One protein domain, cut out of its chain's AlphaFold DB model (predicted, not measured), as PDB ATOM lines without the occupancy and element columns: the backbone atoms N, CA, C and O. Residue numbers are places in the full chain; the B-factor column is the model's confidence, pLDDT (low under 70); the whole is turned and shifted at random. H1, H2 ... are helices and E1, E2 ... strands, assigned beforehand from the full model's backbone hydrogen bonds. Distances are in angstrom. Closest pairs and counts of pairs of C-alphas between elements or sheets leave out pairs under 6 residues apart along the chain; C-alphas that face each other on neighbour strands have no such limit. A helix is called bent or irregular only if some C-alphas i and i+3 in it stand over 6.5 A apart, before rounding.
ATOM      1  N   ILE A 103     -39.583  50.844   1.056       79.69
ATOM      2  CA  ILE A 103     -38.918  50.433  -0.174       79.69
ATOM      3  C   ILE A 103     -39.312  48.979  -0.450       79.69
ATOM      4  O   ILE A 103     -38.866  48.053   0.231       79.69
ATOM      5  N   ILE A 104     -40.176  48.765  -1.439       85.25
ATOM      6  CA  ILE A 104     -40.540  47.439  -1.934       85.25
ATOM      7  C   ILE A 104     -39.589  47.073  -3.071       85.25
ATOM      8  O   ILE A 104     -39.549  47.725  -4.108       85.25
ATOM      9  N   SER A 105     -38.838  45.990  -2.891       88.12
ATOM     10  CA  SER A 105     -38.017  45.421  -3.962       88.12
ATOM     11  C   SER A 105     -38.866  44.462  -4.793       88.12
ATOM     12  O   SER A 105     -39.369  43.464  -4.277       88.12
ATOM     13  N   VAL A 106     -39.052  44.770  -6.075       86.69
ATOM     14  CA  VAL A 106     -39.811  43.924  -7.002       86.69
ATOM     15  C   VAL A 106     -38.854  42.936  -7.649       86.69
ATOM     16  O   VAL A 106     -37.905  43.330  -8.324       86.69
ATOM     17  N   HIS A 107     -39.110  41.645  -7.465       85.56
ATOM     18  CA  HIS A 107     -38.303  40.571  -8.038       85.56
ATOM     19  C   HIS A 107     -39.072  39.846  -9.141       85.56
ATOM     20  O   HIS A 107     -40.296  39.719  -9.091       85.56
ATOM     21  N   CYS A 108     -38.340  39.320 -10.121       80.06
ATOM     22  CA  CYS A 108     -38.900  38.333 -11.039       80.06
ATOM     23  C   CYS A 108     -39.316  37.088 -10.249       80.06
ATOM     24  O   CYS A 108     -38.567  36.633  -9.388       80.06
ATOM     25  N   ARG A 109     -40.450  36.467 -10.599       82.06
ATOM     26  CA  ARG A 109     -40.871  35.175 -10.019       82.06
ATOM     27  C   ARG A 109     -39.804  34.080 -10.183       82.06
ATOM     28  O   ARG A 109     -39.705  33.188  -9.351       82.06
ATOM     29  N   CYS A 110     -39.012  34.175 -11.245       78.25
ATOM     30  CA  CYS A 110     -37.892  33.297 -11.552       78.25
ATOM     31  C   CYS A 110     -36.673  33.463 -10.616       78.25
ATOM     32  O   CYS A 110     -35.854  32.552 -10.524       78.25
ATOM     33  N   ASP A 111     -36.533  34.602  -9.922       78.75
ATOM     34  CA  ASP A 111     -35.470  34.845  -8.939       78.75
ATOM     35  C   ASP A 111     -35.920  34.357  -7.557       78.75
ATOM     36  O   ASP A 111     -36.332  35.128  -6.687       78.75
ATOM     37  N   THR A 112     -35.837  33.044  -7.356       79.38
ATOM     38  CA  THR A 112     -36.214  32.387  -6.094       79.38
ATOM     39  C   THR A 112     -35.347  32.834  -4.915       79.38
ATOM     40  O   THR A 112     -35.800  32.793  -3.772       79.38
ATOM     41  N   THR A 113     -34.130  33.314  -5.188       81.81
ATOM     42  CA  THR A 113     -33.180  33.812  -4.181       81.81
ATOM     43  C   THR A 113     -33.428  35.257  -3.762       81.81
ATOM     44  O   THR A 113     -32.867  35.698  -2.763       81.81
ATOM     45  N   ARG A 114     -34.255  35.997  -4.517       84.88
ATOM     46  CA  ARG A 114     -34.526  37.430  -4.324       84.88
ATOM     47  C   ARG A 114     -33.250  38.279  -4.263       84.88
ATOM     48  O   ARG A 114     -33.190  39.280  -3.556       84.88
ATOM     49  N   SER A 115     -32.215  37.883  -4.996       82.19
ATOM     50  CA  SER A 115     -30.909  38.552  -4.977       82.19
ATOM     51  C   SER A 115     -30.789  39.661  -6.023       82.19
ATOM     52  O   SER A 115     -29.910  40.514  -5.919       82.19
ATOM     53  N   LYS A 116     -31.661  39.670  -7.042       80.00
ATOM     54  CA  LYS A 116     -31.596  40.592  -8.185       80.00
ATOM     55  C   LYS A 116     -32.944  41.293  -8.391       80.00
ATOM     56  O   LYS A 116     -33.743  40.838  -9.217       80.00
ATOM     57  N   PRO A 117     -33.218  42.388  -7.661       83.94
ATOM     58  CA  PRO A 117     -34.436  43.161  -7.857       83.94
ATOM     59  C   PRO A 117     -34.468  43.775  -9.263       83.94
ATOM     60  O   PRO A 117     -33.451  44.226  -9.790       83.94
ATOM     61  N   LEU A 118     -35.651  43.776  -9.874       84.31
ATOM     62  CA  LEU A 118     -35.926  44.466 -11.133       84.31
ATOM     63  C   LEU A 118     -35.998  45.975 -10.900       84.31
ATOM     64  O   LEU A 118     -35.454  46.744 -11.686       84.31
ATOM     65  N   ILE A 119     -36.654  46.383  -9.812       86.62
ATOM     66  CA  ILE A 119     -36.798  47.781  -9.410       86.62
ATOM     67  C   ILE A 119     -37.074  47.888  -7.907       86.62
ATOM     68  O   ILE A 119     -37.626  46.968  -7.298       86.62
ATOM     69  N   HIS A 120     -36.707  49.027  -7.328       85.44
ATOM     70  CA  HIS A 120     -37.123  49.439  -5.994       85.44
ATOM     71  C   HIS A 120     -38.248  50.459  -6.120       85.44
ATOM     72  O   HIS A 120     -38.087  51.492  -6.764       85.44
ATOM     73  N   LEU A 121     -39.386  50.146  -5.519       85.00
ATOM     74  CA  LEU A 121     -40.539  51.022  -5.450       85.00
ATOM     75  C   LEU A 121     -40.562  51.679  -4.082       85.00
ATOM     76  O   LEU A 121     -40.619  50.996  -3.061       85.00
ATOM     77  N   THR A 122     -40.522  53.001  -4.069       79.62
ATOM     78  CA  THR A 122     -40.736  53.782  -2.858       79.62
ATOM     79  C   THR A 122     -42.238  53.956  -2.690       79.62
ATOM     80  O   THR A 122     -42.865  54.635  -3.497       79.62
ATOM     81  N   VAL A 123     -42.823  53.290  -1.694       77.94
ATOM     82  CA  VAL A 123     -44.251  53.419  -1.381       77.94
ATOM     83  C   VAL A 123     -44.412  54.442  -0.269       77.94
ATOM     84  O   VAL A 123     -43.833  54.277   0.808       77.94
ATOM     85  N   ASP A 124     -45.167  55.495  -0.559       74.62
ATOM     86  CA  ASP A 124     -45.587  56.513   0.399       74.62
ATOM     87  C   ASP A 124     -47.049  56.270   0.838       74.62
ATOM     88  O   ASP A 124     -47.571  55.162   0.714       74.62
ATOM     89  N   LYS A 125     -47.711  57.279   1.414       66.88
ATOM     90  CA  LYS A 125     -49.114  57.189   1.867       66.88
ATOM     91  C   LYS A 125     -50.140  57.174   0.726       66.88
ATOM     92  O   LYS A 125     -51.336  57.123   1.006       66.88
ATOM     93  N   THR A 126     -49.718  57.287  -0.529       66.62
ATOM     94  CA  THR A 126     -50.624  57.340  -1.675       66.62
ATOM     95  C   THR A 126     -50.784  55.961  -2.312       66.62
ATOM     96  O   THR A 126     -49.874  55.134  -2.303       66.62
ATOM     97  N   ASP A 127     -51.943  55.708  -2.923       71.12
ATOM     98  CA  ASP A 127     -52.203  54.465  -3.670       71.12
ATOM     99  C   ASP A 127     -51.448  54.410  -5.018       71.12
ATOM    100  O   ASP A 127     -51.706  53.544  -5.858       71.12
ATOM    101  N   GLN A 128     -50.534  55.352  -5.266       73.31
ATOM    102  CA  GLN A 128     -49.799  55.489  -6.516       73.31
ATOM    103  C   GLN A 128     -48.298  55.471  -6.247       73.31
ATOM    104  O   GLN A 128     -47.791  56.159  -5.374       73.31
ATOM    105  N   VAL A 129     -47.562  54.702  -7.045       78.19
ATOM    106  CA  VAL A 129     -46.099  54.683  -6.978       78.19
ATOM    107  C   VAL A 129     -45.544  55.436  -8.175       78.19
ATOM    108  O   VAL A 129     -45.720  55.015  -9.319       78.19
ATOM    109  N   ILE A 130     -44.835  56.532  -7.909       79.38
ATOM    110  CA  ILE A 130     -44.080  57.263  -8.927       79.38
ATOM    111  C   ILE A 130     -42.661  56.698  -8.957       79.38
ATOM    112  O   ILE A 130     -41.955  56.696  -7.951       79.38
ATOM    113  N   THR A 131     -42.233  56.210 -10.120       80.06
ATOM    114  CA  THR A 131     -40.893  55.649 -10.315       80.06
ATOM    115  C   THR A 131     -40.223  56.243 -11.546       80.06
ATOM    116  O   THR A 131     -40.894  56.640 -12.497       80.06
ATOM    117  N   ASP A 132     -38.888  56.254 -11.560       81.94
ATOM    118  CA  ASP A 132     -38.127  56.571 -12.767       81.94
ATOM    119  C   ASP A 132     -38.402  55.503 -13.839       81.94
ATOM    120  O   ASP A 132     -38.001  54.338 -13.717       81.94
ATOM    121  N   GLY A 133     -39.098  55.907 -14.905       81.31
ATOM    122  CA  GLY A 133     -39.429  55.038 -16.030       81.31
ATOM    123  C   GLY A 133     -38.191  54.462 -16.719       81.31
ATOM    124  O   GLY A 133     -38.232  53.330 -17.199       81.31
ATOM    125  N   LYS A 134     -37.057  55.175 -16.711       84.00
ATOM    126  CA  LYS A 134     -35.792  54.670 -17.259       84.00
ATOM    127  C   LYS A 134     -35.271  53.498 -16.433       84.00
ATOM    128  O   LYS A 134     -34.892  52.480 -17.010       84.00
ATOM    129  N   ALA A 135     -35.284  53.617 -15.107       80.06
ATOM    130  CA  ALA A 135     -34.871  52.544 -14.206       80.06
ATOM    131  C   ALA A 135     -35.782  51.312 -14.345       80.06
ATOM    132  O   ALA A 135     -35.283  50.188 -14.408       80.06
ATOM    133  N   LEU A 136     -37.097  51.523 -14.488       84.00
ATOM    134  CA  LEU A 136     -38.062  50.449 -14.739       84.00
ATOM    135  C   LEU A 136     -37.783  49.720 -16.053       84.00
ATOM    136  O   LEU A 136     -37.655  48.496 -16.067       84.00
ATOM    137  N   LEU A 137     -37.638  50.463 -17.150       84.00
ATOM    138  CA  LEU A 137     -37.356  49.886 -18.461       84.00
ATOM    139  C   LEU A 137     -36.011  49.157 -18.482       84.00
ATOM    140  O   LEU A 137     -35.926  48.076 -19.050       84.00
ATOM    141  N   GLN A 138     -34.977  49.687 -17.825       82.56
ATOM    142  CA  GLN A 138     -33.679  49.015 -17.705       82.56
ATOM    143  C   GLN A 138     -33.752  47.738 -16.860       82.56
ATOM    144  O   GLN A 138     -33.122  46.740 -17.203       82.56
ATOM    145  N   GLY A 139     -34.501  47.757 -15.757       78.38
ATOM    146  CA  GLY A 139     -34.727  46.587 -14.912       78.38
ATOM    147  C   GLY A 139     -35.437  45.462 -15.659       78.38
ATOM    148  O   GLY A 139     -35.014  44.308 -15.588       78.38
ATOM    149  N   LEU A 140     -36.466  45.818 -16.430       80.94
ATOM    150  CA  LEU A 140     -37.213  44.888 -17.275       80.94
ATOM    151  C   LEU A 140     -36.387  44.408 -18.475       80.94
ATOM    152  O   LEU A 140     -36.380  43.217 -18.750       80.94
ATOM    153  N   ALA A 141     -35.629  45.288 -19.135       80.19
ATOM    154  CA  ALA A 141     -34.800  44.942 -20.295       80.19
ATOM    155  C   ALA A 141     -33.672  43.948 -19.972       80.19
ATOM    156  O   ALA A 141     -33.203  43.242 -20.858       80.19
ATOM    157  N   LYS A 142     -33.262  43.838 -18.700       72.81
ATOM    158  CA  LYS A 142     -32.334  42.792 -18.231       72.81
ATOM    159  C   LYS A 142     -32.939  41.382 -18.268       72.81
ATOM    160  O   LYS A 142     -32.255  40.431 -17.886       72.81
ATOM    161  N   ARG A 143     -34.216  41.242 -18.635       72.31
ATOM    162  CA  ARG A 143     -34.959  39.982 -18.682       72.31
ATOM    163  C   ARG A 143     -35.669  39.853 -20.029       72.31
ATOM    164  O   ARG A 143     -36.393  40.751 -20.448       72.31
TER     165      ARG A 143
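Overview. This is residues 103 to 143 of the 152 residues of an uncharacterized protein of Mycobacterium xenopi (UniProt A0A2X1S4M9). A two-stranded antiparallel hairpin, E1 and E2, has one short helix, H1, packed along E2, with E1 farther from the helix. Beyond the end of E2 the chain swings round through residues 124 to 132 and folds back, and H1 then runs back past E2; the loop of residues 108 to 116 turns at the other end of the hairpin. The printed part has 41 residues with two named strands and one named helix, in the order E1, E2, H1, and the class is mixed, helices and strands. It is only just loose, close to compact, with a radius of gyration of the C-alphas of 10.9 A, and the C-alphas span 29 by 20 by 12 A along their three main axes.

Arrangement. Start at the sheet, order E1 - E2, where E1, residues 103 to 107, and E2, residues 117 to 123, are antiparallel neighbours and form a hairpin. Their N-to-C directions stand at 151 degrees. Look at C-alphas 105 and 120, which face each other 4.6 A apart, and at 107 and 117, which face each other at 4.7 A. Across the pair, N 104 and O 121 are 2.8 A apart and N 106 and O 119 are 2.9 A apart, both within hydrogen-bond range. Now go outward to H1, residues 133 to 141: with E2 it has 7 pairs of C-alphas within 8 A, and the closest are those of Leu 118 and Gly 139, 4.5 A apart. The centres of E2 and H1 are 10.8 A apart. E1 and H1 are apart, with no C-alpha of the one within 8 A of the other. In the backbone of H1 every O i to N i+4 pair is within hydrogen-bond range.

Along the chain. Find C-alpha 117 at (-34.436, 43.161, -7.857); from there E2, residues 117 to 123, runs 15.6 A to Val 123. Its partner E1, residues 103 to 107, begins at C-alpha 103 at (-38.918, 50.433, -0.174) and runs 12.6 A to His 107. H1, residues 133 to 141, runs 11.9 A from Gly 133 to C-alpha 141 at (-34.800, 44.942, -20.295), and it is not bent.

Size, cuts and confidence. The two C-alphas farthest apart are those of Lys 125 and Arg 143, 30.3 A. The printed part runs from residue 103 to 143, in a full chain of 152 residues, and has no cut. The links E1 to E2 and E2 to H1 are both short, with 9 residues each, and no link is long. The mean pLDDT of the printed part is 80.2, and the model's confidence is low, under 70, at residues 125 to 126.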